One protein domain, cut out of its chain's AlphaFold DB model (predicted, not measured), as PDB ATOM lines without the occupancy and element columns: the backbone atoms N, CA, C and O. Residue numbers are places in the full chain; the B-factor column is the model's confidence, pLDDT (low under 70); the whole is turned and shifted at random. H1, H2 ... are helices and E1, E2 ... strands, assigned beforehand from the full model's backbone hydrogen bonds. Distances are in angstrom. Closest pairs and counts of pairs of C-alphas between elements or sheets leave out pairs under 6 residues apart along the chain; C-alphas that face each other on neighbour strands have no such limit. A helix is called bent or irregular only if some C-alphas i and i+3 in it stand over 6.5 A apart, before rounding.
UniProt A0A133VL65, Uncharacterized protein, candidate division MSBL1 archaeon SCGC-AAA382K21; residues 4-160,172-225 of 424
ATOM      1  N   ARG A   4      37.294  15.896  -7.637       81.94
ATOM      2  CA  ARG A   4      37.947  17.075  -8.231       81.94
ATOM      3  C   ARG A   4      39.367  17.257  -7.693       81.94
ATOM      4  O   ARG A   4      40.296  17.396  -8.482       81.94
ATOM      5  N   THR A   5      39.544  17.186  -6.374       84.19
ATOM      6  CA  THR A   5      40.853  17.319  -5.710       84.19
ATOM      7  C   THR A   5      41.832  16.249  -6.196       84.19
ATOM      8  O   THR A   5      42.983  16.557  -6.498       84.19
ATOM      9  N   SER A   6      41.359  15.008  -6.359       87.31
ATOM     10  CA  SER A   6      42.170  13.908  -6.894       87.31
ATOM     11  C   SER A   6      42.628  14.164  -8.340       87.31
ATOM     12  O   SER A   6      43.809  14.002  -8.650       87.31
ATOM     13  N   LYS A   7      41.738  14.641  -9.228       90.19
ATOM     14  CA  LYS A   7      42.100  14.998 -10.617       90.19
ATOM     15  C   LYS A   7      43.158  16.105 -10.670       90.19
ATOM     16  O   LYS A   7      44.139  15.973 -11.396       90.19
ATOM     17  N   VAL A   8      42.986  17.163  -9.875       91.75
ATOM     18  CA  VAL A   8      43.940  18.284  -9.790       91.75
ATOM     19  C   VAL A   8      45.305  17.797  -9.302       91.75
ATOM     20  O   VAL A   8      46.322  18.125  -9.908       91.75
ATOM     21  N   ALA A   9      45.342  16.976  -8.249       90.50
ATOM     22  CA  ALA A   9      46.586  16.414  -7.726       90.50
ATOM     23  C   ALA A   9      47.326  15.571  -8.779       90.50
ATOM     24  O   ALA A   9      48.536  15.724  -8.950       90.50
ATOM     25  N   ARG A  10      46.594  14.745  -9.541       92.00
ATOM     26  CA  ARG A  10      47.157  13.933 -10.632       92.00
ATOM     27  C   ARG A  10      47.776  14.779 -11.745       92.00
ATOM     28  O   ARG A  10      48.833  14.410 -12.236       92.00
ATOM     29  N   ILE A  11      47.151  15.899 -12.121       93.56
ATOM     30  CA  ILE A  11      47.678  16.808 -13.158       93.56
ATOM     31  C   ILE A  11      48.891  17.598 -12.647       93.56
ATOM     32  O   ILE A  11      49.822  17.852 -13.403       93.56
ATOM     33  N   LYS A  12      48.922  17.961 -11.358       93.06
ATOM     34  CA  LYS A  12      50.054  18.686 -10.757       93.06
ATOM     35  C   LYS A  12      51.288  17.824 -10.540       93.06
ATOM     36  O   LYS A  12      52.401  18.338 -10.615       93.06
ATOM     37  N   ALA A  13      51.109  16.541 -10.226       92.88
ATOM     38  CA  ALA A  13      52.205  15.665  -9.814       92.88
ATOM     39  C   ALA A  13      53.414  15.671 -10.781       92.88
ATOM     40  O   ALA A  13      54.535  15.831 -10.293       92.88
ATOM     41  N   PRO A  14      53.242  15.602 -12.118       92.38
ATOM     42  CA  PRO A  14      54.360  15.613 -13.064       92.38
ATOM     43  C   PRO A  14      55.132  16.937 -13.132       92.38
ATOM     44  O   PRO A  14      56.297  16.935 -13.523       92.38
ATOM     45  N   VAL A  15      54.502  18.058 -12.769       92.25
ATOM     46  CA  VAL A  15      55.050  19.422 -12.914       92.25
ATOM     47  C   VAL A  15      55.257  20.132 -11.571       92.25
ATOM     48  O   VAL A  15      55.444  21.343 -11.505       92.25
ATOM     49  N   LYS A  16      55.251  19.378 -10.465       92.19
ATOM     50  CA  LYS A  16      55.358  19.915  -9.098       92.19
ATOM     51  C   LYS A  16      56.602  20.786  -8.893       92.19
ATOM     52  O   LYS A  16      56.533  21.779  -8.174       92.19
ATOM     53  N   LYS A  17      57.733  20.420  -9.510       89.06
ATOM     54  CA  LYS A  17      58.987  21.187  -9.423       89.06
ATOM     55  C   LYS A  17      58.867  22.539 -10.130       89.06
ATOM     56  O   LYS A  17      59.287  23.539  -9.570       89.06
ATOM     57  N   GLN A  18      58.235  22.566 -11.300       92.25
ATOM     58  CA  GLN A  18      58.040  23.776 -12.098       92.25
ATOM     59  C   GLN A  18      57.068  24.736 -11.414       92.25
ATOM     60  O   GLN A  18      57.333  25.927 -11.346       92.25
ATOM     61  N   ILE A  19      55.993  24.208 -10.818       88.94
ATOM     62  CA  ILE A  19      55.037  25.010 -10.044       88.94
ATOM     63  C   ILE A  19      55.725  25.722  -8.869       88.94
ATOM     64  O   ILE A  19      55.412  26.873  -8.605       88.94
ATOM     65  N   ARG A  20      56.668  25.061  -8.177       87.44
ATOM     66  CA  ARG A  20      57.433  25.660  -7.062       87.44
ATOM     67  C   ARG A  20      58.418  26.745  -7.501       87.44
ATOM     68  O   ARG A  20      58.841  27.533  -6.672       87.44
ATOM     69  N   GLN A  21      58.827  26.729  -8.768       87.50
ATOM     70  CA  GLN A  21      59.724  27.729  -9.348       87.50
ATOM     71  C   GLN A  21      58.964  28.958  -9.867       87.50
ATOM     72  O   GLN A  21      59.592  29.951 -10.224       87.50
ATOM     73  N   LEU A  22      57.627  28.909  -9.915       85.88
ATOM     74  CA  LEU A  22      56.810  30.096 -10.143       85.88
ATOM     75  C   LEU A  22      56.842  30.973  -8.884       85.88
ATOM     76  O   LEU A  22      56.708  30.463  -7.774       85.88
ATOM     77  N   GLY A  23      56.970  32.292  -9.048       78.00
ATOM     78  CA  GLY A  23      56.794  33.236  -7.938       78.00
ATOM     79  C   GLY A  23      55.385  33.151  -7.332       78.00
ATOM     80  O   GLY A  23      54.446  32.727  -8.008       78.00
ATOM     81  N   GLY A  24      55.219  33.571  -6.071       80.44
ATOM     82  CA  GLY A  24      53.995  33.343  -5.280       80.44
ATOM     83  C   GLY A  24      52.679  33.719  -5.981       80.44
ATOM     84  O   GLY A  24      51.739  32.923  -5.988       80.44
ATOM     85  N   ASN A  25      52.630  34.874  -6.655       84.56
ATOM     86  CA  ASN A  25      51.438  35.314  -7.397       84.56
ATOM     87  C   ASN A  25      51.108  34.382  -8.579       84.56
ATOM     88  O   ASN A  25      49.972  33.927  -8.708       84.56
ATOM     89  N   LEU A  26      52.109  34.012  -9.382       85.44
ATOM     90  CA  LEU A  26      51.952  33.096 -10.520       85.44
ATOM     91  C   LEU A  26      51.626  31.666 -10.071       85.44
ATOM     92  O   LEU A  26      50.881  30.950 -10.742       85.44
ATOM     93  N   GLN A  27      52.154  31.235  -8.923       89.06
ATOM     94  CA  GLN A  27      51.822  29.940  -8.339       89.06
ATOM     95  C   GLN A  27      50.338  29.876  -7.947       89.06
ATOM     96  O   GLN A  27      49.674  28.876  -8.246       89.06
ATOM     97  N   ASN A  28      49.809  30.920  -7.304       89.31
ATOM     98  CA  ASN A  28      48.394  31.008  -6.934       89.31
ATOM     99  C   ASN A  28      47.491  31.068  -8.171       89.31
ATOM    100  O   ASN A  28      46.493  30.346  -8.247       89.31
ATOM    101  N   GLU A  29      47.880  31.846  -9.180       88.69
ATOM    102  CA  GLU A  29      47.151  31.937 -10.444       88.69
ATOM    103  C   GLU A  29      47.085  30.586 -11.170       88.69
ATOM    104  O   GLU A  29      46.001  30.150 -11.562       88.69
ATOM    105  N   PHE A  30      48.199  29.848 -11.235       92.38
ATOM    106  CA  PHE A  30      48.225  28.483 -11.767       92.38
ATOM    107  C   PHE A  30      47.236  27.562 -11.038       92.38
ATOM    108  O   PHE A  30      46.521  26.773 -11.662       92.38
ATOM    109  N   HIS A  31      47.196  27.635  -9.702       91.25
ATOM    110  CA  HIS A  31      46.306  26.810  -8.884       91.25
ATOM    111  C   HIS A  31      44.837  27.106  -9.175       91.25
ATOM    112  O   HIS A  31      44.055  26.171  -9.380       91.25
ATOM    113  N   ASN A  32      44.482  28.389  -9.204       92.12
ATOM    114  CA  ASN A  32      43.124  28.852  -9.452       92.12
ATOM    115  C   ASN A  32      42.673  28.488 -10.866       92.12
ATOM    116  O   ASN A  32      41.613  27.880 -11.037       92.12
ATOM    117  N   LEU A  33      43.519  28.747 -11.863       91.56
ATOM    118  CA  LEU A  33      43.205  28.447 -13.251       91.56
ATOM    119  C   LEU A  33      43.055  26.941 -13.489       91.56
ATOM    120  O   LEU A  33      42.069  26.513 -14.084       91.56
ATOM    121  N   LEU A  34      43.962  26.109 -12.965       93.94
ATOM    122  CA  LEU A  34      43.850  24.654 -13.098       93.94
ATOM    123  C   LEU A  34      42.578  24.111 -12.435       93.94
ATOM    124  O   LEU A  34      41.911  23.233 -12.990       93.94
ATOM    125  N   ASN A  35      42.227  24.621 -11.251       92.62
ATOM    126  CA  ASN A  35      40.991  24.239 -10.575       92.62
ATOM    127  C   ASN A  35      39.767  24.558 -11.434       92.62
ATOM    128  O   ASN A  35      38.832  23.749 -11.471       92.62
ATOM    129  N   GLU A  36      39.763  25.707 -12.104       92.06
ATOM    130  CA  GLU A  36      38.660  26.131 -12.956       92.06
ATOM    131  C   GLU A  36      38.602  25.331 -14.263       92.06
ATOM    132  O   GLU A  36      37.541  24.808 -14.599       92.06
ATOM    133  N   ILE A  37      39.739  25.083 -14.919       93.38
ATOM    134  CA  ILE A  37      39.833  24.195 -16.091       93.38
ATOM    135  C   ILE A  37      39.249  22.808 -15.775       93.38
ATOM    136  O   ILE A  37      38.383  22.308 -16.495       93.38
ATOM    137  N   VAL A  38      39.675  22.193 -14.664       93.88
ATOM    138  CA  VAL A  38      39.187  20.871 -14.223       93.88
ATOM    139  C   VAL A  38      37.683  20.893 -13.949       93.88
ATOM    140  O   VAL A  38      36.985  19.922 -14.264       93.88
ATOM    141  N   SER A  39      37.191  21.975 -13.341       91.75
ATOM    142  CA  SER A  39      35.768  22.186 -13.057       91.75
ATOM    143  C   SER A  39      34.960  22.214 -14.345       91.75
ATOM    144  O   SER A  39      34.011  21.446 -14.478       91.75
ATOM    145  N   ARG A  40      35.375  23.038 -15.313       89.69
ATOM    146  CA  ARG A  40      34.675  23.235 -16.587       89.69
ATOM    147  C   ARG A  40      34.644  21.966 -17.419       89.69
ATOM    148  O   ARG A  40      33.561  21.483 -17.724       89.69
ATOM    149  N   LEU A  41      35.799  21.340 -17.642       91.44
ATOM    150  CA  LEU A  41      35.866  20.067 -18.365       91.44
ATOM    151  C   LEU A  41      34.978  18.998 -17.714       91.44
ATOM    152  O   LEU A  41      34.263  18.282 -18.410       91.44
ATOM    153  N   SER A  42      34.970  18.913 -16.378       91.00
ATOM    154  CA  SER A  42      34.110  17.956 -15.671       91.00
ATOM    155  C   SER A  42      32.618  18.293 -15.797       91.00
ATOM    156  O   SER A  42      31.826  17.372 -15.988       91.00
ATOM    157  N   LYS A  43      32.235  19.576 -15.702       90.00
ATOM    158  CA  LYS A  43      30.847  20.041 -15.883       90.00
ATOM    159  C   LYS A  43      30.334  19.745 -17.293       90.00
ATOM    160  O   LYS A  43      29.210  19.286 -17.435       90.00
ATOM    161  N   ASP A  44      31.191  19.882 -18.302       87.50
ATOM    162  CA  ASP A  44      30.853  19.595 -19.701       87.50
ATOM    163  C   ASP A  44      30.933  18.098 -20.060       87.50
ATOM    164  O   ASP A  44      30.820  17.719 -21.231       87.50
ATOM    165  N   GLY A  45      31.108  17.225 -19.062       89.12
ATOM    166  CA  GLY A  45      31.050  15.769 -19.204       89.12
ATOM    167  C   GLY A  45      32.361  15.103 -19.624       89.12
ATOM    168  O   GLY A  45      32.378  13.893 -19.867       89.12
ATOM    169  N   TYR A  46      33.472  15.842 -19.690       91.31
ATOM    170  CA  TYR A  46      34.779  15.252 -19.949       91.31
ATOM    171  C   TYR A  46      35.344  14.557 -18.705       91.31
ATOM    172  O   TYR A  46      35.347  15.073 -17.583       91.31
ATOM    173  N   LYS A  47      35.910  13.370 -18.919       92.81
ATOM    174  CA  LYS A  47      36.563  12.559 -17.891       92.81
ATOM    175  C   LYS A  47      38.064  12.488 -18.156       92.81
ATOM    176  O   LYS A  47      38.492  12.110 -19.246       92.81
ATOM    177  N   LEU A  48      38.864  12.816 -17.141       93.31
ATOM    178  CA  LEU A  48      40.319  12.691 -17.196       93.31
ATOM    179  C   LEU A  48      40.698  11.221 -17.421       93.31
ATOM    180  O   LEU A  48      40.441  10.377 -16.563       93.31
ATOM    181  N   SER A  49      41.300  10.929 -18.571       91.06
ATOM    182  CA  SER A  49      41.691   9.575 -18.978       91.06
ATOM    183  C   SER A  49      43.161   9.292 -18.692       91.06
ATOM    184  O   SER A  49      43.487   8.233 -18.164       91.06
ATOM    185  N   HIS A  50      44.053  10.241 -18.988       91.56
ATOM    186  CA  HIS A  50      45.494  10.034 -18.853       91.56
ATOM    187  C   HIS A  50      46.236  11.337 -18.530       91.56
ATOM    188  O   HIS A  50      45.774  12.418 -18.891       91.56
ATOM    189  N   VAL A  51      47.387  11.225 -17.866       92.44
ATOM    190  CA  VAL A  51      48.323  12.327 -17.592       92.44
ATOM    191  C   VAL A  51      49.733  11.813 -17.869       92.44
ATOM    192  O   VAL A  51      50.124  10.789 -17.311       92.44
ATOM    193  N   THR A  52      50.488  12.510 -18.712       91.50
ATOM    194  CA  THR A  52      51.865  12.138 -19.042       91.50
ATOM    195  C   THR A  52      52.846  12.638 -17.986       91.50
ATOM    196  O   THR A  52      52.597  13.617 -17.275       91.50
ATOM    197  N   LYS A  53      54.011  11.982 -17.894       91.44
ATOM    198  CA  LYS A  53      55.161  12.554 -17.177       91.44
ATOM    199  C   LYS A  53      55.576  13.872 -17.839       91.44
ATOM    200  O   LYS A  53      55.335  14.070 -19.029       91.44
ATOM    201  N   SER A  54      56.214  14.761 -17.082       91.88
ATOM    202  CA  SER A  54      56.791  15.967 -17.669       91.88
ATOM    203  C   SER A  54      57.967  15.616 -18.583       91.88
ATOM    204  O   SER A  54      58.715  14.671 -18.328       91.88
ATOM    205  N   TYR A  55      58.114  16.368 -19.668       91.88
ATOM    206  CA  TYR A  55      59.177  16.197 -20.651       91.88
ATOM    207  C   TYR A  55      59.647  17.556 -21.171       91.88
ATOM    208  O   TYR A  55      58.919  18.550 -21.125       91.88
ATOM    209  N   ARG A  56      60.887  17.614 -21.661       90.38
ATOM    210  CA  ARG A  56      61.468  18.837 -22.222       90.38
ATOM    211  C   ARG A  56      61.188  18.908 -23.721       90.38
ATOM    212  O   ARG A  56      61.421  17.943 -24.444       90.38
ATOM    213  N   LYS A  57      60.718  20.059 -24.197       87.56
ATOM    214  CA  LYS A  57      60.543  20.360 -25.623       87.56
ATOM    215  C   LYS A  57      61.203  21.701 -25.924       87.56
ATOM    216  O   LYS A  57      60.681  22.747 -25.538       87.56
ATOM    217  N   LYS A  58      62.350  21.669 -26.613       88.69
ATOM    218  CA  LYS A  58      63.242  22.831 -26.777       88.69
ATOM    219  C   LYS A  58      63.594  23.432 -25.398       88.69
ATOM    220  O   LYS A  58      64.070  22.724 -24.512       88.69
ATOM    221  N   GLU A  59      63.302  24.709 -25.190       86.62
ATOM    222  CA  GLU A  59      63.530  25.443 -23.939       86.62
ATOM    223  C   GLU A  59      62.374  25.327 -22.934       86.62
ATOM    224  O   GLU A  59      62.397  25.982 -21.900       86.62
ATOM    225  N   THR A  60      61.344  24.529 -23.226       90.25
ATOM    226  CA  THR A  60      60.125  24.466 -22.404       90.25
ATOM    227  C   THR A  60      59.979  23.129 -21.695       90.25
ATOM    228  O   THR A  60      60.381  22.090 -22.229       90.25
ATOM    229  N   ILE A  61      59.374  23.147 -20.507       92.06
ATOM    230  CA  ILE A  61      58.935  21.932 -19.809       92.06
ATOM    231  C   ILE A  61      57.440  21.769 -20.035       92.06
ATOM    232  O   ILE A  61      56.673  22.716 -19.877       92.06
ATOM    233  N   VAL A  62      57.035  20.568 -20.430       92.62
ATOM    234  CA  VAL A  62      55.680  20.280 -20.885       92.62
ATOM    235  C   VAL A  62      55.123  19.060 -20.161       92.62
ATOM    236  O   VAL A  62      55.857  18.114 -19.887       92.62
ATOM    237  N   SER A  63      53.828  19.063 -19.859       93.50
ATOM    238  CA  SER A  63      53.076  17.872 -19.450       93.50
ATOM    239  C   SER A  63      51.688  17.904 -20.079       93.50
ATOM    240  O   SER A  63      51.006  18.929 -20.043       93.50
ATOM    241  N   ASP A  64      51.278  16.778 -20.653       93.12
ATOM    242  CA  ASP A  64      50.010  16.635 -21.357       93.12
ATOM    243  C   ASP A  64      49.033  15.836 -20.486       93.12
ATOM    244  O   ASP A  64      49.391  14.852 -19.838       93.12
ATOM    245  N   ASN A  65      47.770  16.236 -20.478       93.69
ATOM    246  CA  ASN A  65      46.689  15.453 -19.903       93.69
ATOM    247  C   ASN A  65      45.512  15.370 -20.870       93.69
ATOM    248  O   ASN A  65      45.230  16.302 -21.615       93.69
ATOM    249  N   PHE A  66      44.844  14.222 -20.880       92.69
ATOM    250  CA  PHE A  66      43.855  13.874 -21.891       92.69
ATOM    251  C   PHE A  66      42.495  13.662 -21.251       92.69
ATOM    252  O   PHE A  66      42.335  12.853 -20.330       92.69
ATOM    253  N   TRP A  67      41.508  14.363 -21.785       93.00
ATOM    254  CA  TRP A  67      40.141  14.380 -21.302       93.00
ATOM    255  C   TRP A  67      39.214  13.836 -22.371       93.00
ATOM    256  O   TRP A  67      39.220  14.321 -23.497       93.00
ATOM    257  N   LYS A  68      38.406  12.841 -22.015       91.62
ATOM    258  CA  LYS A  68      37.535  12.134 -22.951       91.62
ATOM    259  C   LYS A  68      36.068  12.375 -22.640       91.62
ATOM    260  O   LYS A  68      35.657  12.259 -21.487       91.62
ATOM    261  N   LYS A  69      35.283  12.639 -23.679       91.38
ATOM    262  CA  LYS A  69      33.818  12.683 -23.641       91.38
ATOM    263  C   LYS A  69      33.279  11.758 -24.726       91.38
ATOM    264  O   LYS A  69      33.859  11.664 -25.804       91.38
ATOM    265  N   GLU A  70      32.190  11.058 -24.438       91.19
ATOM    266  CA  GLU A  70      31.509  10.190 -25.402       91.19
ATOM    267  C   GLU A  70      30.016  10.522 -25.406       91.19
ATOM    268  O   GLU A  70      29.441  10.766 -24.346       91.19
ATOM    269  N   LYS A  71      29.391  10.498 -26.583       90.06
ATOM    270  CA  LYS A  71      27.936  10.606 -26.758       90.06
ATOM    271  C   LYS A  71      27.508   9.621 -27.835       90.06
ATOM    272  O   LYS A  71      28.246   9.391 -28.793       90.06
ATOM    273  N   VAL A  72      26.346   9.008 -27.656       88.88
ATOM    274  CA  VAL A  72      25.743   8.121 -28.652       88.88
ATOM    275  C   VAL A  72      24.600   8.869 -29.318       88.88
ATOM    276  O   VAL A  72      23.791   9.479 -28.627       88.88
ATOM    277  N   ILE A  73      24.575   8.817 -30.644       86.56
ATOM    278  CA  ILE A  73      23.545   9.379 -31.508       86.56
ATOM    279  C   ILE A  73      23.101   8.259 -32.438       86.56
ATOM    280  O   ILE A  73      23.890   7.769 -33.253       86.56
ATOM    281  N   GLY A  74      21.879   7.770 -32.232       85.38
ATOM    282  CA  GLY A  74      21.381   6.573 -32.903       85.38
ATOM    283  C   GLY A  74      22.373   5.404 -32.815       85.38
ATOM    284  O   GLY A  74      22.697   4.905 -31.736       85.38
ATOM    285  N   ASN A  75      22.894   4.985 -33.972       87.44
ATOM    286  CA  ASN A  75      23.835   3.866 -34.108       87.44
ATOM    287  C   ASN A  75      25.323   4.277 -34.148       87.44
ATOM    288  O   ASN A  75      26.193   3.441 -34.424       87.44
ATOM    289  N   ILE A  76      25.629   5.550 -33.889       88.69
ATOM    290  CA  ILE A  76      26.967   6.137 -34.007       88.69
ATOM    291  C   ILE A  76      27.393   6.683 -32.650       88.69
ATOM    292  O   ILE A  76      26.652   7.383 -31.965       88.69
ATOM    293  N   LYS A  77      28.623   6.377 -32.242       90.25
ATOM    294  CA  LYS A  77      29.230   6.975 -31.053       90.25
ATOM    295  C   LYS A  77      30.212   8.062 -31.472       90.25
ATOM    296  O   LYS A  77      31.173   7.775 -32.185       90.25
ATOM    297  N   ILE A  78      30.008   9.275 -30.976       89.50
ATOM    298  CA  ILE A  78      30.964  10.375 -31.084       89.50
ATOM    299  C   ILE A  78      31.896  10.322 -29.879       89.50
ATOM    300  O   ILE A  78      31.455  10.153 -28.738       89.50
ATOM    301  N   ILE A  79      33.193  10.441 -30.136       90.00
ATOM    302  CA  ILE A  79      34.220  10.487 -29.101       90.00
ATOM    303  C   ILE A  79      34.999  11.783 -29.277       90.00
ATOM    304  O   ILE A  79      35.603  11.991 -30.326       90.00
ATOM    305  N   TRP A  80      35.008  12.617 -28.240       89.44
ATOM    306  CA  TRP A  80      35.827  13.823 -28.163       89.44
ATOM    307  C   TRP A  80      37.016  13.599 -27.239       89.44
ATOM    308  O   TRP A  80      36.887  12.985 -26.173       89.44
ATOM    309  N   ILE A  81      38.150  14.173 -27.621       90.25
ATOM    310  CA  ILE A  81      39.346  14.291 -26.801       90.25
ATOM    311  C   ILE A  81      39.732  15.761 -26.707       90.25
ATOM    312  O   ILE A  81      39.879  16.451 -27.711       90.25
ATOM    313  N   CYS A  82      39.912  16.223 -25.478       91.06
ATOM    314  CA  CYS A  82      40.570  17.479 -25.173       91.06
ATOM    315  C   CYS A  82      41.953  17.151 -24.602       91.06
ATOM    316  O   CYS A  82      42.071  16.567 -23.520       91.06
ATOM    317  N   THR A  83      42.998  17.483 -25.354       92.12
ATOM    318  CA  THR A  83      44.379  17.406 -24.876       92.12
ATOM    319  C   THR A  83      44.725  18.738 -24.238       92.12
ATOM    320  O   THR A  83      44.781  19.755 -24.921       92.12
ATOM    321  N   VAL A  84      44.967  18.731 -22.933       93.44
ATOM    322  CA  VAL A  84      45.416  19.896 -22.178       93.44
ATOM    323  C   VAL A  84      46.914  19.766 -21.955       93.44
ATOM    324  O   VAL A  84      47.385  18.923 -21.193       93.44
ATOM    325  N   ARG A  85      47.674  20.615 -22.626       93.44
ATOM    326  CA  ARG A  85      49.118  20.725 -22.518       93.44
ATOM    327  C   ARG A  85      49.477  21.866 -21.582       93.44
ATOM    328  O   ARG A  85      49.197  23.021 -21.877       93.44
ATOM    329  N   THR A  86      50.148  21.548 -20.489       94.12
ATOM    330  CA  THR A  86      50.732  22.539 -19.580       94.12
ATOM    331  C   THR A  86      52.151  22.836 -20.044       94.12
ATOM    332  O   THR A  86      52.956  21.911 -20.131       94.12
ATOM    333  N   VAL A  87      52.459  24.093 -20.353       93.44
ATOM    334  CA  VAL A  87      53.775  24.549 -20.827       93.44
ATOM    335  C   VAL A  87      54.373  25.507 -19.806       93.44
ATOM    336  O   VAL A  87      53.701  26.438 -19.379       93.44
ATOM    337  N   PHE A  88      55.642  25.308 -19.457       91.25
ATOM    338  CA  PHE A  88      56.422  26.220 -18.625       91.25
ATOM    339  C   PHE A  88      57.569  26.828 -19.441       91.25
ATOM    340  O   PHE A  88      58.446  26.098 -19.919       91.25
ATOM    341  N   LYS A  89      57.547  28.159 -19.595       87.25
ATOM    342  CA  LYS A  89      58.613  28.992 -20.184       87.25
ATOM    343  C   LYS A  89      58.539  30.394 -19.568       87.25
ATOM    344  O   LYS A  89      57.685  31.170 -19.972       87.25
ATOM    345  N   ASN A  90      59.390  30.698 -18.584       81.38
ATOM    346  CA  ASN A  90      59.385  31.974 -17.837       81.38
ATOM    347  C   ASN A  90      58.009  32.355 -17.232       81.38
ATOM    348  O   ASN A  90      57.713  33.525 -17.029       81.38
ATOM    349  N   GLY A  91      57.160  31.356 -16.974       87.75
ATOM    350  CA  GLY A  91      55.736  31.479 -16.660       87.75
ATOM    351  C   GLY A  91      55.025  30.155 -16.962       87.75
ATOM    352  O   GLY A  91      55.695  29.125 -17.117       87.75
ATOM    353  N   PHE A  92      53.694  30.166 -17.074       91.81
ATOM    354  CA  PHE A  92      52.920  28.988 -17.471       91.81
ATOM    355  C   PHE A  92      51.842  29.315 -18.515       91.81
ATOM    356  O   PHE A  92      51.339  30.429 -18.591       91.81
ATOM    357  N   GLU A  93      51.469  28.314 -19.306       93.25
ATOM    358  CA  GLU A  93      50.392  28.390 -20.294       93.25
ATOM    359  C   GLU A  93      49.696  27.027 -20.380       93.25
ATOM    360  O   GLU A  93      50.356  25.983 -20.425       93.25
ATOM    361  N   PHE A  94      48.365  27.018 -20.440       92.81
ATOM    362  CA  PHE A  94      47.589  25.832 -20.787       92.81
ATOM    363  C   PHE A  94      47.145  25.922 -22.242       92.81
ATOM    364  O   PHE A  94      46.399  26.821 -22.620       92.81
ATOM    365  N   ARG A  95      47.576  24.961 -23.057       92.75
ATOM    366  CA  ARG A  95      47.163  24.810 -24.454       92.75
ATOM    367  C   ARG A  95      46.184  23.656 -24.581       92.75
ATOM    368  O   ARG A  95      46.432  22.577 -24.058       92.75
ATOM    369  N   PHE A  96      45.101  23.873 -25.299       90.94
ATOM    370  CA  PHE A  96      44.019  22.928 -25.500       90.94
ATOM    371  C   PHE A  96      43.979  22.558 -26.973       90.94
ATOM    372  O   PHE A  96      43.794  23.437 -27.810       90.94
ATOM    373  N   ASP A  97      44.126  21.274 -27.277       88.25
ATOM    374  CA  ASP A  97      43.858  20.719 -28.601       88.25
ATOM    375  C   ASP A  97      42.561  19.899 -28.517       88.25
ATOM    376  O   ASP A  97      42.467  18.961 -27.718       88.25
ATOM    377  N   PHE A  98      41.553  20.267 -29.313       87.25
ATOM    378  CA  PHE A  98      40.267  19.572 -29.355       87.25
ATOM    379  C   PHE A  98      40.110  18.754 -30.628       87.25
ATOM    380  O   PHE A  98      40.113  19.286 -31.742       87.25
ATOM    381  N   ASP A  99      39.896  17.463 -30.424       87.19
ATOM    382  CA  ASP A  99      39.825  16.457 -31.466       87.19
ATOM    383  C   ASP A  99      38.576  15.586 -31.281       87.19
ATOM    384  O   ASP A  99      38.121  15.359 -30.156       87.19
ATOM    385  N   TYR A 100      38.024  15.050 -32.368       87.25
ATOM    386  CA  TYR A 100      36.927  14.083 -32.289       87.25
ATOM    387  C   TYR A 100      36.964  13.041 -33.409       87.25
ATOM    388  O   TYR A 100      37.633  13.203 -34.433       87.25
ATOM    389  N   TRP A 101      36.247  11.936 -33.206       87.31
ATOM    390  CA  TRP A 101      35.996  10.937 -34.242       87.31
ATOM    391  C   TRP A 101      34.702  10.162 -33.995       87.31
ATOM    392  O   TRP A 101      34.139  10.161 -32.899       87.31
ATOM    393  N   PHE A 102      34.278   9.439 -35.031       87.19
ATOM    394  CA  PHE A 102      33.092   8.592 -35.008       87.19
ATOM    395  C   PHE A 102      33.458   7.115 -34.873       87.19
ATOM    396  O   PHE A 102      34.413   6.619 -35.481       87.19
ATOM    397  N   ASN A 103      32.673   6.403 -34.075       87.69
ATOM    398  CA  ASN A 103      32.745   4.967 -33.882       87.69
ATOM    399  C   ASN A 103      31.422   4.330 -34.333       87.69
ATOM    400  O   ASN A 103      30.368   4.567 -33.746       87.69
ATOM    401  N   PHE A 104      31.515   3.486 -35.362       88.56
ATOM    402  CA  PHE A 104      30.388   2.817 -36.023       88.56
ATOM    403  C   PHE A 104      30.142   1.387 -35.510       88.56
ATOM    404  O   PHE A 104      29.482   0.597 -36.179       88.56
ATOM    405  N   SER A 105      30.688   1.010 -34.350       87.31
ATOM    406  CA  SER A 105      30.583  -0.359 -33.819       87.31
ATOM    407  C   SER A 105      29.140  -0.838 -33.643       87.31
ATOM    408  O   SER A 105      28.836  -1.973 -34.004       87.31
ATOM    409  N   LYS A 106      28.235   0.015 -33.145       88.56
ATOM    410  CA  LYS A 106      26.817  -0.341 -32.987       88.56
ATOM    411  C   LYS A 106      26.129  -0.536 -34.343       88.56
ATOM    412  O   LYS A 106      25.481  -1.557 -34.550       88.56
ATOM    413  N   LEU A 107      26.361   0.367 -35.295       88.94
ATOM    414  CA  LEU A 107      25.911   0.202 -36.681       88.94
ATOM    415  C   LEU A 107      26.419  -1.111 -37.303       88.94
ATOM    416  O   LEU A 107      25.644  -1.848 -37.907       88.94
ATOM    417  N   GLN A 108      27.698  -1.448 -37.116       89.75
ATOM    418  CA  GLN A 108      28.265  -2.709 -37.604       89.75
ATOM    419  C   GLN A 108      27.616  -3.940 -36.970       89.75
ATOM    420  O   GLN A 108      27.426  -4.937 -37.661       89.75
ATOM    421  N   GLN A 109      27.272  -3.888 -35.680       89.06
ATOM    422  CA  GLN A 109      26.546  -4.969 -35.010       89.06
ATOM    423  C   GLN A 109      25.162  -5.180 -35.628       89.06
ATOM    424  O   GLN A 109      24.812  -6.321 -35.922       89.06
ATOM    425  N   ASN A 110      24.417  -4.103 -35.886       89.25
ATOM    426  CA  ASN A 110      23.093  -4.195 -36.505       89.25
ATOM    427  C   ASN A 110      23.193  -4.758 -37.934       89.25
ATOM    428  O   ASN A 110      22.560  -5.756 -38.251       89.25
ATOM    429  N   LEU A 111      24.092  -4.218 -38.767       89.88
ATOM    430  CA  LEU A 111      24.314  -4.726 -40.130       89.88
ATOM    431  C   LEU A 111      24.773  -6.192 -40.147       89.88
ATOM    432  O   LEU A 111      24.513  -6.923 -41.101       89.88
ATOM    433  N   LYS A 112      25.489  -6.635 -39.111       88.00
ATOM    434  CA  LYS A 112      25.892  -8.033 -38.968       88.00
ATOM    435  C   LYS A 112      24.693  -8.942 -38.712       88.00
ATOM    436  O   LYS A 112      24.668 -10.037 -39.272       88.00
ATOM    437  N   ALA A 113      23.736  -8.505 -37.894       85.19
ATOM    438  CA  ALA A 113      22.476  -9.216 -37.705       85.19
ATOM    439  C   ALA A 113      21.728  -9.338 -39.043       85.19
ATOM    440  O   ALA A 113      21.442 -10.458 -39.460       85.19
ATOM    441  N   ASP A 114      21.597  -8.237 -39.796       84.56
ATOM    442  CA  ASP A 114      20.982  -8.240 -41.134       84.56
ATOM    443  C   ASP A 114      21.675  -9.221 -42.097       84.56
ATOM    444  O   ASP A 114      21.027  -9.914 -42.880       84.56
ATOM    445  N   ILE A 115      23.015  -9.290 -42.076       84.88
ATOM    446  CA  ILE A 115      23.774 -10.253 -42.891       84.88
ATOM    447  C   ILE A 115      23.426 -11.688 -42.493       84.88
ATOM    448  O   ILE A 115      23.242 -12.526 -43.375       84.88
ATOM    449  N   HIS A 116      23.361 -11.978 -41.192       78.75
ATOM    450  CA  HIS A 116      23.041 -13.312 -40.691       78.75
ATOM    451  C   HIS A 116      21.616 -13.743 -41.050       78.75
ATOM    452  O   HIS A 116      21.433 -14.894 -41.443       78.75
ATOM    453  N   GLU A 117      20.646 -12.833 -40.995       77.19
ATOM    454  CA  GLU A 117      19.273 -13.084 -41.451       77.19
ATOM    455  C   GLU A 117      19.211 -13.327 -42.964       77.19
ATOM    456  O   GLU A 117      18.586 -14.279 -43.430       77.19
ATOM    457  N   LYS A 118      19.930 -12.516 -43.752       73.19
ATOM    458  CA  LYS A 118      19.999 -12.652 -45.218       73.19
ATOM    459  C   LYS A 118      20.785 -13.881 -45.681       73.19
ATOM    460  O   LYS A 118      20.723 -14.242 -46.861       73.19
ATOM    461  N   GLY A 119      21.548 -14.514 -44.797       65.56
ATOM    462  CA  GLY A 119      22.300 -15.713 -45.116       65.56
ATOM    463  C   GLY A 119      23.046 -16.281 -43.918       65.56
ATOM    464  O   GLY A 119      23.941 -15.666 -43.352       65.56
ATOM    465  N   PHE A 120      22.749 -17.528 -43.583       63.78
ATOM    466  CA  PHE A 120      23.639 -18.381 -42.803       63.78
ATOM    467  C   PHE A 120      24.078 -19.543 -43.702       63.78
ATOM    468  O   PHE A 120      23.325 -19.901 -44.616       63.78
ATOM    469  N   PRO A 121      25.281 -20.128 -43.522       63.19
ATOM    470  CA  PRO A 121      25.729 -21.241 -44.351       63.19
ATOM    471  C   PRO A 121      24.673 -22.350 -44.422       63.19
ATOM    472  O   PRO A 121      24.416 -23.026 -43.431       63.19
ATOM    473  N   LYS A 122      24.135 -22.595 -45.623       63.88
ATOM    474  CA  LYS A 122      23.239 -23.729 -45.936       63.88
ATOM    475  C   LYS A 122      23.992 -25.056 -46.079       63.88
ATOM    476  O   LYS A 122      23.577 -25.953 -46.807       63.88
ATOM    477  N   THR A 123      25.156 -25.160 -45.447       68.81
ATOM    478  CA  THR A 123      26.067 -26.291 -45.593       68.81
ATOM    479  C   THR A 123      26.406 -26.880 -44.240       68.81
ATOM    480  O   THR A 123      26.674 -26.161 -43.280       68.81
ATOM    481  N   SER A 124      26.452 -28.209 -44.193       66.81
ATOM    482  CA  SER A 124      26.854 -28.997 -43.029       66.81
ATOM    483  C   SER A 124      28.364 -28.960 -42.755       66.81
ATOM    484  O   SER A 124      28.842 -29.592 -41.816       66.81
ATOM    485  N   ARG A 125      29.159 -28.243 -43.563       75.19
ATOM    486  CA  ARG A 125      30.624 -28.244 -43.435       75.19
ATOM    487  C   ARG A 125      31.090 -27.369 -42.264       75.19
ATOM    488  O   ARG A 125      30.820 -26.166 -42.259       75.19
ATOM    489  N   PRO A 126      31.927 -27.895 -41.351       73.31
ATOM    490  CA  PRO A 126      32.298 -27.194 -40.117       73.31
ATOM    491  C   PRO A 126      33.059 -25.879 -40.359       73.31
ATOM    492  O   PRO A 126      32.865 -24.891 -39.654       73.31
ATOM    493  N   TYR A 127      33.885 -25.807 -41.403       80.81
ATOM    494  CA  TYR A 127      34.661 -24.600 -41.712       80.81
ATOM    495  C   TYR A 127      33.896 -23.543 -42.524       80.81
ATOM    496  O   TYR A 127      34.397 -22.427 -42.693       80.81
ATOM    497  N   ALA A 128      32.692 -23.846 -43.017       80.06
ATOM    498  CA  ALA A 128      31.892 -22.889 -43.777       80.06
ATOM    499  C   ALA A 128      31.408 -21.723 -42.904       80.06
ATOM    500  O   ALA A 128      31.395 -20.583 -43.362       80.06
ATOM    501  N   LYS A 129      31.122 -21.975 -41.617       80.62
ATOM    502  CA  LYS A 129      30.786 -20.934 -40.630       80.62
ATOM    503  C   LYS A 129      31.925 -19.926 -40.453       80.62
ATOM    504  O   LYS A 129      31.699 -18.719 -40.483       80.62
ATOM    505  N   GLY A 130      33.159 -20.416 -40.321       84.44
ATOM    506  CA  GLY A 130      34.346 -19.563 -40.220       84.44
ATOM    507  C   GLY A 130      34.612 -18.768 -41.500       84.44
ATOM    508  O   GLY A 130      35.007 -17.604 -41.434       84.44
ATOM    509  N   PHE A 131      34.362 -19.370 -42.666       86.50
ATOM    510  CA  PHE A 131      34.464 -18.683 -43.953       86.50
ATOM    511  C   PHE A 131      33.412 -17.578 -44.106       86.50
ATOM    512  O   PHE A 131      33.764 -16.453 -44.449       86.50
ATOM    513  N   TRP A 132      32.149 -17.879 -43.789       83.38
ATOM    514  CA  TRP A 132      31.054 -16.911 -43.816       83.38
ATOM    515  C   TRP A 132      31.333 -15.708 -42.921       83.38
ATOM    516  O   TRP A 132      31.237 -14.575 -43.380       83.38
ATOM    517  N   LYS A 133      31.755 -15.951 -41.673       85.31
ATOM    518  CA  LYS A 133      32.102 -14.882 -40.728       85.31
ATOM    519  C   LYS A 133      33.146 -13.934 -41.326       85.31
ATOM    520  O   LYS A 133      32.958 -12.727 -41.289       85.31
ATOM    521  N   LYS A 134      34.192 -14.479 -41.960       87.94
ATOM    522  CA  LYS A 134      35.217 -13.675 -42.643       87.94
ATOM    523  C   LYS A 134      34.655 -12.868 -43.817       87.94
ATOM    524  O   LYS A 134      35.082 -11.737 -44.013       87.94
ATOM    525  N   GLU A 135      33.737 -13.423 -44.608       86.19
ATOM    526  CA  GLU A 135      33.106 -12.675 -45.707       86.19
ATOM    527  C   GLU A 135      32.188 -11.555 -45.201       86.19
ATOM    528  O   GLU A 135      32.213 -10.459 -45.762       86.19
ATOM    529  N   ALA A 136      31.424 -11.813 -44.137       86.81
ATOM    530  CA  ALA A 136      30.579 -10.822 -43.484       86.81
ATOM    531  C   ALA A 136      31.422  -9.672 -42.914       86.81
ATOM    532  O   ALA A 136      31.183  -8.513 -43.249       86.81
ATOM    533  N   ASP A 137      32.469  -9.993 -42.146       88.94
ATOM    534  CA  ASP A 137      33.378  -9.000 -41.566       88.94
ATOM    535  C   ASP A 137      34.038  -8.142 -42.678       88.94
ATOM    536  O   ASP A 137      34.053  -6.915 -42.597       88.94
ATOM    537  N   GLN A 138      34.466  -8.751 -43.795       88.44
ATOM    538  CA  GLN A 138      35.020  -8.020 -44.949       88.44
ATOM    539  C   GLN A 138      34.025  -7.072 -45.632       88.44
ATOM    540  O   GLN A 138      34.440  -6.068 -46.221       88.44
ATOM    541  N   ALA A 139      32.729  -7.383 -45.633       88.75
ATOM    542  CA  ALA A 139      31.736  -6.451 -46.152       88.75
ATOM    543  C   ALA A 139      31.414  -5.334 -45.175       88.75
ATOM    544  O   ALA A 139      31.318  -4.193 -45.619       88.75
ATOM    545  N   LEU A 140      31.332  -5.627 -43.879       91.12
ATOM    546  CA  LEU A 140      31.169  -4.602 -42.850       91.12
ATOM    547  C   LEU A 140      32.317  -3.585 -42.892       91.12
ATOM    548  O   LEU A 140      32.063  -2.383 -42.843       91.12
ATOM    549  N   GLU A 141      33.558  -4.030 -43.110       90.50
ATOM    550  CA  GLU A 141      34.699  -3.130 -43.331       90.50
ATOM    551  C   GLU A 141      34.530  -2.242 -44.575       90.50
ATOM    552  O   GLU A 141      34.929  -1.076 -44.580       90.50
ATOM    553  N   LYS A 142      33.964  -2.774 -45.666       90.94
ATOM    554  CA  LYS A 142      33.703  -1.992 -46.887       90.94
ATOM    555  C   LYS A 142      32.588  -0.974 -46.680       90.94
ATOM    556  O   LYS A 142      32.711   0.138 -47.186       90.94
ATOM    557  N   VAL A 143      31.540  -1.348 -45.949       90.81
ATOM    558  CA  VAL A 143      30.453  -0.443 -45.562       90.81
ATOM    559  C   VAL A 143      31.007   0.684 -44.690       90.81
ATOM    560  O   VAL A 143      30.841   1.850 -45.034       90.81
ATOM    561  N   GLU A 144      31.780   0.361 -43.648       90.19
ATOM    562  CA  GLU A 144      32.412   1.359 -42.775       90.19
ATOM    563  C   GLU A 144      33.312   2.323 -43.560       90.19
ATOM    564  O   GLU A 144      33.246   3.536 -43.370       90.19
ATOM    565  N   LYS A 145      34.127   1.810 -44.492       89.38
ATOM    566  CA  LYS A 145      34.962   2.651 -45.365       89.38
ATOM    567  C   LYS A 145      34.132   3.593 -46.237       89.38
ATOM    568  O   LYS A 145      34.540   4.737 -46.432       89.38
ATOM    569  N   SER A 146      32.995   3.135 -46.761       89.88
ATOM    570  CA  SER A 146      32.073   3.969 -47.539       89.88
ATOM    571  C   SER A 146      31.478   5.096 -46.693       89.88
ATOM    572  O   SER A 146      31.560   6.249 -47.110       89.88
ATOM    573  N   ILE A 147      30.993   4.789 -45.487       88.75
ATOM    574  CA  ILE A 147      30.451   5.784 -44.546       88.75
ATOM    575  C   ILE A 147      31.524   6.805 -44.170       88.75
ATOM    576  O   ILE A 147      31.319   8.008 -44.287       88.75
ATOM    577  N   LYS A 148      32.720   6.339 -43.793       86.44
ATOM    578  CA  LYS A 148      33.840   7.225 -43.457       86.44
ATOM    579  C   LYS A 148      34.192   8.163 -44.603       86.44
ATOM    580  O   LYS A 148      34.498   9.321 -44.358       86.44
ATOM    581  N   LYS A 149      34.168   7.684 -45.849       86.12
ATOM    582  CA  LYS A 149      34.448   8.524 -47.021       86.12
ATOM    583  C   LYS A 149      33.372   9.592 -47.231       86.12
ATOM    584  O   LYS A 149      33.723  10.696 -47.625       86.12
ATOM    585  N   MET A 150      32.107   9.263 -46.983       85.94
ATOM    586  CA  MET A 150      30.984  10.201 -47.052       85.94
ATOM    587  C   MET A 150      31.142  11.311 -46.008       85.94
ATOM    588  O   MET A 150      31.316  12.467 -46.377       85.94
ATOM    589  N   VAL A 151      31.264  10.932 -44.733       83.56
ATOM    590  CA  VAL A 151      31.440  11.869 -43.611       83.56
ATOM    591  C   VAL A 151      32.681  12.752 -43.801       83.56
ATOM    592  O   VAL A 151      32.644  13.955 -43.575       83.56
ATOM    593  N   LYS A 152      33.794  12.189 -44.293       81.38
ATOM    594  CA  LYS A 152      35.019  12.958 -44.578       81.38
ATOM    595  C   LYS A 152      34.885  13.985 -45.700       81.38
ATOM    596  O   LYS A 152      35.684  14.908 -45.743       81.38
ATOM    597  N   ARG A 153      33.955  13.815 -46.642       79.88
ATOM    598  CA  ARG A 153      33.742  14.794 -47.722       79.88
ATOM    599  C   ARG A 153      32.978  16.019 -47.241       79.88
ATOM    600  O   ARG A 153      33.165  17.087 -47.800       79.88
ATOM    601  N   GLN A 154      32.144  15.846 -46.224       76.19
ATOM    602  CA  GLN A 154      31.328  16.913 -45.651       76.19
ATOM    603  C   GLN A 154      32.084  17.709 -44.578       76.19
ATOM    604  O   GLN A 154      31.633  18.775 -44.177       76.19
ATOM    605  N   ILE A 155      33.245  17.217 -44.120       73.44
ATOM    606  CA  ILE A 155      33.981  17.807 -43.001       73.44
ATOM    607  C   ILE A 155      35.468  17.948 -43.334       73.44
ATOM    608  O   ILE A 155      36.147  16.958 -43.604       73.44
ATOM    609  N   GLY A 156      35.995  19.170 -43.245       64.62
ATOM    610  CA  GLY A 156      37.436  19.432 -43.281       64.62
ATOM    611  C   GLY A 156      38.141  19.072 -41.964       64.62
ATOM    612  O   GLY A 156      37.505  18.882 -40.936       64.62
ATOM    613  N   GLY A 157      39.476  18.989 -41.971       69.44
ATOM    614  CA  GLY A 157      40.264  18.839 -40.733       69.44
ATOM    615  C   GLY A 157      40.565  17.402 -40.288       69.44
ATOM    616  O   GLY A 157      41.055  17.200 -39.178       69.44
ATOM    617  N   TRP A 158      40.312  16.394 -41.133       75.00
ATOM    618  CA  TRP A 158      40.746  15.015 -40.876       75.00
ATOM    619  C   TRP A 158      42.254  14.851 -41.079       75.00
ATOM    620  O   TRP A 158      42.768  15.110 -42.167       75.00
ATOM    621  N   GLY A 159      42.955  14.327 -40.075       67.12
ATOM    622  CA  GLY A 159      44.402  14.161 -40.146       67.12
ATOM    623  C   GLY A 159      44.987  13.188 -39.126       67.12
ATOM    624  O   GLY A 159      44.300  12.578 -38.305       67.12
ATOM    625  N   ARG A 160      46.313  13.030 -39.193       62.19
ATOM    626  CA  ARG A 160      47.090  12.344 -38.155       62.19
ATOM    627  C   ARG A 160      47.369  13.332 -37.027       62.19
ATOM    628  O   ARG A 160      48.265  14.162 -37.145       62.19
ATOM    629  N   SER A 172      44.144   3.981 -35.865       52.84
ATOM    630  CA  SER A 172      43.608   4.645 -37.066       52.84
ATOM    631  C   SER A 172      43.648   6.168 -36.976       52.84
ATOM    632  O   SER A 172      43.249   6.756 -35.978       52.84
ATOM    633  N   SER A 173      44.095   6.771 -38.079       54.44
ATOM    634  CA  SER A 173      44.314   8.203 -38.307       54.44
ATOM    635  C   SER A 173      43.054   8.984 -38.696       54.44
ATOM    636  O   SER A 173      43.159   9.999 -39.377       54.44
ATOM    637  N   ASP A 174      41.861   8.489 -38.361       69.06
ATOM    638  CA  ASP A 174      40.623   9.232 -38.626       69.06
ATOM    639  C   ASP A 174      40.276  10.027 -37.370       69.06
ATOM    640  O   ASP A 174      39.412   9.609 -36.597       69.06
ATOM    641  N   ILE A 175      41.008  11.114 -37.152       76.38
ATOM    642  CA  ILE A 175      40.740  12.108 -36.118       76.38
ATOM    643  C   ILE A 175      40.503  13.431 -36.839       76.38
ATOM    644  O   ILE A 175      41.267  13.778 -37.741       76.38
ATOM    645  N   CYS A 176      39.435  14.129 -36.478       81.75
ATOM    646  CA  CYS A 176      39.175  15.478 -36.945       81.75
ATOM    647  C   CYS A 176      39.640  16.456 -35.870       81.75
ATOM    648  O   CYS A 176      39.135  16.421 -34.747       81.75
ATOM    649  N   HIS A 177      40.597  17.310 -36.220       83.19
ATOM    650  CA  HIS A 177      40.997  18.420 -35.369       83.19
ATOM    651  C   HIS A 177      40.092  19.613 -35.602       83.19
ATOM    652  O   HIS A 177      39.811  19.954 -36.753       83.19
ATOM    653  N   ARG A 178      39.648  20.244 -34.514       78.38
ATOM    654  CA  ARG A 178      38.694  21.349 -34.600       78.38
ATOM    655  C   ARG A 178      39.307  22.687 -34.235       78.38
ATOM    656  O   ARG A 178      39.209  23.621 -35.021       78.38
ATOM    657  N   ILE A 179      39.936  22.792 -33.067       81.62
ATOM    658  CA  ILE A 179      40.498  24.067 -32.613       81.62
ATOM    659  C   ILE A 179      41.673  23.875 -31.657       81.62
ATOM    660  O   ILE A 179      41.764  22.869 -30.943       81.62
ATOM    661  N   LYS A 180      42.536  24.896 -31.629       84.62
ATOM    662  CA  LYS A 180      43.567  25.100 -30.614       84.62
ATOM    663  C   LYS A 180      43.301  26.382 -29.857       84.62
ATOM    664  O   LYS A 180      43.063  27.415 -30.476       84.62
ATOM    665  N   ILE A 181      43.372  26.315 -28.537       88.19
ATOM    666  CA  ILE A 181      43.206  27.478 -27.662       88.19
ATOM    667  C   ILE A 181      44.357  27.487 -26.678       88.19
ATOM    668  O   ILE A 181      44.801  26.429 -26.234       88.19
ATOM    669  N   SER A 182      44.824  28.666 -26.307       89.25
ATOM    670  CA  SER A 182      45.707  28.829 -25.167       89.25
ATOM    671  C   SER A 182      45.136  29.828 -24.181       89.25
ATOM    672  O   SER A 182      44.480  30.793 -24.571       89.25
ATOM    673  N   ILE A 183      45.362  29.548 -22.901       90.50
ATOM    674  CA  ILE A 183      45.043  30.446 -21.796       90.50
ATOM    675  C   ILE A 183      46.198  30.432 -20.799       90.50
ATOM    676  O   ILE A 183      46.802  29.389 -20.527       90.50
ATOM    677  N   SER A 184      46.489  31.600 -20.253       87.25
ATOM    678  CA  SER A 184      47.561  31.823 -19.282       87.25
ATOM    679  C   SER A 184      47.060  32.470 -17.993       87.25
ATOM    680  O   SER A 184      47.715  32.332 -16.967       87.25
ATOM    681  N   SER A 185      45.867  33.071 -18.012       86.44
ATOM    682  CA  SER A 185      45.271  33.748 -16.858       86.44
ATOM    683  C   SER A 185      43.788  33.416 -16.669       86.44
ATOM    684  O   SER A 185      43.118  32.865 -17.549       86.44
ATOM    685  N   ILE A 186      43.252  33.745 -15.488       84.75
ATOM    686  CA  ILE A 186      41.848  33.469 -15.139       84.75
ATOM    687  C   ILE A 186      40.850  34.286 -15.963       84.75
ATOM    688  O   ILE A 186      39.768  33.789 -16.270       84.75
ATOM    689  N   SER A 187      41.215  35.500 -16.380       83.56
ATOM    690  CA  SER A 187      40.364  36.354 -17.218       83.56
ATOM    691  C   SER A 187      40.105  35.746 -18.602       83.56
ATOM    692  O   SER A 187      39.099  36.049 -19.238       83.56
ATOM    693  N   GLU A 188      40.959  34.824 -19.051       86.12
ATOM    694  CA  GLU A 188      40.815  34.127 -20.328       86.12
ATOM    695  C   GLU A 188      39.924  32.882 -20.258       86.12
ATOM    696  O   GLU A 188      39.667  32.253 -21.287       86.12
ATOM    697  N   ILE A 189      39.412  32.513 -19.079       85.62
ATOM    698  CA  ILE A 189      38.623  31.285 -18.914       85.62
ATOM    699  C   ILE A 189      37.343  31.276 -19.759       85.62
ATOM    700  O   ILE A 189      36.897  30.216 -20.202       85.62
ATOM    701  N   GLU A 190      36.777  32.447 -20.054       84.62
ATOM    702  CA  GLU A 190      35.591  32.538 -20.905       84.62
ATOM    703  C   GLU A 190      35.872  32.128 -22.362       84.62
ATOM    704  O   GLU A 190      34.995  31.579 -23.035       84.62
ATOM    705  N   LYS A 191      37.127  32.241 -22.831       83.56
ATOM    706  CA  LYS A 191      37.549  31.676 -24.126       83.56
ATOM    707  C   LYS A 191      37.378  30.153 -24.139       83.56
ATOM    708  O   LYS A 191      36.887  29.595 -25.125       83.56
ATOM    709  N   LEU A 192      37.738  29.478 -23.042       83.62
ATOM    710  CA  LEU A 192      37.560  28.032 -22.884       83.62
ATOM    711  C   LEU A 192      36.072  27.658 -22.825       83.62
ATOM    712  O   LEU A 192      35.662  26.725 -23.514       83.62
ATOM    713  N   ARG A 193      35.257  28.398 -22.062       83.56
ATOM    714  CA  ARG A 193      33.809  28.143 -21.944       83.56
ATOM    715  C   ARG A 193      33.099  28.232 -23.296       83.56
ATOM    716  O   ARG A 193      32.397  27.300 -23.681       83.56
ATOM    717  N   ASN A 194      33.315  29.323 -24.030       83.31
ATOM    718  CA  ASN A 194      32.691  29.533 -25.339       83.31
ATOM    719  C   ASN A 194      33.102  28.457 -26.346       83.31
ATOM    720  O   ASN A 194      32.291  28.011 -27.158       83.31
ATOM    721  N   SER A 195      34.349  28.002 -26.259       81.44
ATOM    722  CA  SER A 195      34.862  26.952 -27.128       81.44
ATOM    723  C   SER A 195      34.264  25.587 -26.794       81.44
ATOM    724  O   SER A 195      33.817  24.892 -27.699       81.44
ATOM    725  N   LEU A 196      34.180  25.208 -25.514       80.69
ATOM    726  CA  LEU A 196      33.585  23.932 -25.091       80.69
ATOM    727  C   LEU A 196      32.120  23.790 -25.524       80.69
ATOM    728  O   LEU A 196      31.721  22.696 -25.927       80.69
ATOM    729  N   ARG A 197      31.352  24.888 -25.505       76.75
ATOM    730  CA  ARG A 197      29.967  24.916 -25.995       76.75
ATOM    731  C   ARG A 197      29.887  24.619 -27.496       76.75
ATOM    732  O   ARG A 197      29.306  23.606 -27.877       76.75
ATOM    733  N   LYS A 198      30.576  25.415 -28.325       71.81
ATOM    734  CA  LYS A 198      30.601  25.242 -29.793       71.81
ATOM    735  C   LYS A 198      31.085  23.848 -30.218       71.81
ATOM    736  O   LYS A 198      30.560  23.238 -31.137       71.81
ATOM    737  N   LEU A 199      32.080  23.301 -29.518       71.25
ATOM    738  CA  LEU A 199      32.674  21.998 -29.844       71.25
ATOM    739  C   LEU A 199      31.768  20.794 -29.542       71.25
ATOM    740  O   LEU A 199      31.978  19.715 -30.109       71.25
ATOM    741  N   GLY A 200      30.813  20.948 -28.621       65.00
ATOM    742  CA  GLY A 200      29.853  19.905 -28.267       65.00
ATOM    743  C   GLY A 200      28.660  19.821 -29.223       65.00
ATOM    744  O   GLY A 200      28.165  18.716 -29.461       65.00
ATOM    745  N   GLU A 201      28.227  20.964 -29.755       66.38
ATOM    746  CA  GLU A 201      27.022  21.120 -30.581       66.38
ATOM    747  C   GLU A 201      27.283  20.646 -32.027       66.38
ATOM    748  O   GLU A 201      26.672  19.668 -32.459       66.38
ATOM    749  N   ASP A 202      28.310  21.168 -32.712       74.00
ATOM    750  CA  ASP A 202      28.475  20.927 -34.157       74.00
ATOM    751  C   ASP A 202      28.605  19.442 -34.586       74.00
ATOM    752  O   ASP A 202      27.964  19.039 -35.555       74.00
ATOM    753  N   PRO A 203      29.429  18.574 -33.948       79.31
ATOM    754  CA  PRO A 203      29.532  17.174 -34.375       79.31
ATOM    755  C   PRO A 203      28.288  16.359 -34.018       79.31
ATOM    756  O   PRO A 203      28.062  15.310 -34.620       79.31
ATOM    757  N   THR A 204      27.542  16.804 -33.004       82.94
ATOM    758  CA  THR A 204      26.302  16.167 -32.563       82.94
ATOM    759  C   THR A 204      25.215  16.416 -33.599       82.94
ATOM    760  O   THR A 204      24.726  15.451 -34.174       82.94
ATOM    761  N   GLU A 205      24.920  17.685 -33.884       82.69
ATOM    762  CA  GLU A 205      23.895  18.105 -34.852       82.69
ATOM    763  C   GLU A 205      24.154  17.489 -36.228       82.69
ATOM    764  O   GLU A 205      23.288  16.868 -36.831       82.69
ATOM    765  N   MET A 206      25.412  17.510 -36.657       79.25
ATOM    766  CA  MET A 206      25.825  16.892 -37.908       79.25
ATOM    767  C   MET A 206      25.549  15.381 -37.981       79.25
ATOM    768  O   MET A 206      25.220  14.857 -39.043       79.25
ATOM    769  N   MET A 207      25.753  14.638 -36.889       83.81
ATOM    770  CA  MET A 207      25.456  13.202 -36.884       83.81
ATOM    771  C   MET A 207      23.963  12.921 -36.765       83.81
ATOM    772  O   MET A 207      23.533  11.899 -37.301       83.81
ATOM    773  N   ASP A 208      23.203  13.799 -36.106       83.31
ATOM    774  CA  ASP A 208      21.740  13.753 -36.122       83.31
ATOM    775  C   ASP A 208      21.236  13.916 -37.574       83.31
ATOM    776  O   ASP A 208      20.489  13.064 -38.061       83.31
ATOM    777  N   ASP A 209      21.758  14.896 -38.322       83.25
ATOM    778  CA  ASP A 209      21.398  15.140 -39.728       83.25
ATOM    779  C   ASP A 209      21.809  13.989 -40.660       83.25
ATOM    780  O   ASP A 209      21.051  13.555 -41.535       83.25
ATOM    781  N   PHE A 210      23.018  13.446 -40.479       84.44
ATOM    782  CA  PHE A 210      23.532  12.384 -41.343       84.44
ATOM    783  C   PHE A 210      23.043  10.989 -40.975       84.44
ATOM    784  O   PHE A 210      23.328  10.054 -41.726       84.44
ATOM    785  N   GLN A 211      22.313  10.792 -39.875       85.25
ATOM    786  CA  GLN A 211      21.918   9.448 -39.448       85.25
ATOM    787  C   GLN A 211      21.162   8.700 -40.558       85.25
ATOM    788  O   GLN A 211      21.516   7.564 -40.894       85.25
ATOM    789  N   ILE A 212      20.178   9.356 -41.175       86.12
ATOM    790  CA  ILE A 212      19.363   8.778 -42.251       86.12
ATOM    791  C   ILE A 212      20.234   8.455 -43.474       86.12
ATOM    792  O   ILE A 212      20.132   7.369 -44.050       86.12
ATOM    793  N   GLU A 213      21.132   9.366 -43.858       88.44
ATOM    794  CA  GLU A 213      22.029   9.175 -45.001       88.44
ATOM    795  C   GLU A 213      23.039   8.043 -44.753       88.44
ATOM    796  O   GLU A 213      23.302   7.228 -45.645       88.44
ATOM    797  N   ILE A 214      23.567   7.935 -43.529       89.12
ATOM    798  CA  ILE A 214      24.480   6.868 -43.111       89.12
ATOM    799  C   ILE A 214      23.763   5.526 -43.158       89.12
ATOM    800  O   ILE A 214      24.313   4.571 -43.708       89.12
ATOM    801  N   GLU A 215      22.550   5.424 -42.620       87.69
ATOM    802  CA  GLU A 215      21.768   4.188 -42.650       87.69
ATOM    803  C   GLU A 215      21.412   3.781 -44.084       87.69
ATOM    804  O   GLU A 215      21.627   2.624 -44.465       87.69
ATOM    805  N   LYS A 216      20.971   4.735 -44.914       90.12
ATOM    806  CA  LYS A 216      20.700   4.520 -46.341       90.12
ATOM    807  C   LYS A 216      21.946   4.029 -47.078       90.12
ATOM    808  O   LYS A 216      21.922   2.943 -47.657       90.12
ATOM    809  N   THR A 217      23.059   4.754 -46.979       89.44
ATOM    810  CA  THR A 217      24.340   4.392 -47.607       89.44
ATOM    811  C   THR A 217      24.832   3.030 -47.124       89.44
ATOM    812  O   THR A 217      25.336   2.224 -47.912       89.44
ATOM    813  N   SER A 218      24.665   2.733 -45.833       90.06
ATOM    814  CA  SER A 218      25.042   1.446 -45.251       90.06
ATOM    815  C   SER A 218      24.240   0.305 -45.851       90.06
ATOM    816  O   SER A 218      24.825  -0.688 -46.286       90.06
ATOM    817  N   ARG A 219      22.913   0.454 -45.919       88.38
ATOM    818  CA  ARG A 219      22.001  -0.554 -46.469       88.38
ATOM    819  C   ARG A 219      22.193  -0.735 -47.968       88.38
ATOM    820  O   ARG A 219      22.286  -1.870 -48.423       88.38
ATOM    821  N   GLU A 220      22.321   0.346 -48.732       90.06
ATOM    822  CA  GLU A 220      22.627   0.295 -50.164       90.06
ATOM    823  C   GLU A 220      23.946  -0.432 -50.414       90.06
ATOM    824  O   GLU A 220      24.016  -1.356 -51.231       90.06
ATOM    825  N   LYS A 221      24.998  -0.071 -49.667       89.88
ATOM    826  CA  LYS A 221      26.304  -0.707 -49.824       89.88
ATOM    827  C   LYS A 221      26.278  -2.166 -49.402       89.88
ATOM    828  O   LYS A 221      26.910  -2.999 -50.055       89.88
ATOM    829  N   LEU A 222      25.534  -2.482 -48.347       88.06
ATOM    830  CA  LEU A 222      25.328  -3.849 -47.914       88.06
ATOM    831  C   LEU A 222      24.600  -4.654 -48.990       88.06
ATOM    832  O   LEU A 222      25.085  -5.718 -49.345       88.06
ATOM    833  N   ASN A 223      23.525  -4.126 -49.577       84.81
ATOM    834  CA  ASN A 223      22.750  -4.788 -50.632       84.81
ATOM    835  C   ASN A 223      23.557  -4.989 -51.932       84.81
ATOM    836  O   ASN A 223      23.370  -5.979 -52.636       84.81
ATOM    837  N   GLN A 224      24.506  -4.097 -52.241       84.94
ATOM    838  CA  GLN A 224      25.462  -4.298 -53.343       84.94
ATOM    839  C   GLN A 224      26.433  -5.462 -53.086       84.94
ATOM    840  O   GLN A 224      26.940  -6.078 -54.025       84.94
ATOM    841  N   LEU A 225      26.766  -5.719 -51.821       83.50
ATOM    842  CA  LEU A 225      27.730  -6.745 -51.421       83.50
ATOM    843  C   LEU A 225      27.046  -8.079 -51.089       83.50
ATOM    844  O   LEU A 225      27.650  -9.136 -51.294       83.50
TER     845      LEU A 225
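AT A GLANCE: This is residues 4 to 160 and 172 to 225 of the 424 residues of an uncharacterized protein of candidate division MSBL1 archaeon SCGC-AAA382K21 (UniProt A0A133VL65). A twisted sheet of long strands has H1, H2 and H5a over one face, and beyond one end of the sheet H3 and H5b pack on the long helix H4. The bent helix H5 spans both groups, and residues 122 to 127 stick out. The printed part has 211 residues, with five named helices and six named strands in the order H1 H2 E1 E2 E3 E4 E5 H3 H4 E6 H5, class mixed. The sheet is branched at E3, with antiparallel neighbours. The whole is loose, with a radius of gyration of the C-alphas of 22.6 A, and a rod of 76 by 36 by 31 A.

HOW THE PARTS SIT: H1, residues 4 to 21, is irregular, C-alphas 14 and 17 being 8.1 A apart, with a kink of 83 degrees near residue 15. It forms a helical hairpin with H2, residues 24 to 43; they touch, the closest C-alphas being those of Ile 19 and Gln 27, 6.1 A. E1, residues 47 to 51, and E2, residues 55 to 57, lie on one side of E3, residues 60 to 73, and E4, residues 76 to 88, on the other. E5, residues 92 to 103, follows, and E2 E3 E4 E5 form a meander, each strand the antiparallel neighbour of the one before. Within hydrogen-bond range are N 49 and O 66, 2.8 A, for E1 and E3; N 55 and O 62, 2.9 A, for E2 and E3; N 67 and O 82, 2.9 A, for E3 and E4; and N 83 and O 97, 2.8 A, for E4 and E5. H1 and H2 are on the same face of the sheet, at heights of 9.8 A and 9.4 A, along the strands. H3, residues 105 to 118, only grazes the sheet. H4, residues 126 to 154, also only grazes it; its residues 136 to 144 alone touch H3 at a steep tilt of 48 degrees, the closest C-alphas being those of Gln 108 and Leu 140, 6.3 A. E6, residues 175 to 183, bends by 53 degrees at residue 178 and is antiparallel to E5, with N 96 and O 181 at 2.7 A. H5, residues 186 to 225, was assigned as one helix by its hydrogen bonds but is bent, C-alphas 209 and 212 being 7.1 A apart; its arms are H5a, residues 186 to 209, and H5b, residues 212 to 225. H5a is irregular, C-alphas 187 and 190 being 7.1 A apart, and is on the same face as H1 and H2. Its residues 186 to 193 alone touch H2, the closest C-alphas being those of Leu 33 and Ile 186, 5.5 A. H5b touches H4, opposite ways at a steep tilt of 41 degrees, the closest C-alphas being those of Val 143 and Ser 218, 5.7 A. In H2, H3 and H5b every O i to N i+4 pair is within hydrogen-bond range; in H1 10 of 14 are, in H4 24 of 25 and in H5a 15 of 20.

IN THESE COORDINATES: H1 begins at C-alpha 4 (37.947, 17.075, -8.231). From first to last C-alpha H2 is 28.7 A long, E3 40.6 A, E4 38.8 A, E5 35.4 A, H4 44.5 A and H5a 36.9 A. H5b ends at C-alpha 225 (27.730, -6.745, -51.421).

THE WHOLE: The two farthest C-alphas, of Gly 24 and Ser 124, are 77.8 A apart. Residues 161 to 171 are not printed, and C-alphas 160 and 172 are 8.5 A apart across the cut. Of the links that are printed whole, H3 to H4 is short and the others are tight. The mean pLDDT of the printed part is 85.7, and 15 residues are under 70, among them residues 119 to 124.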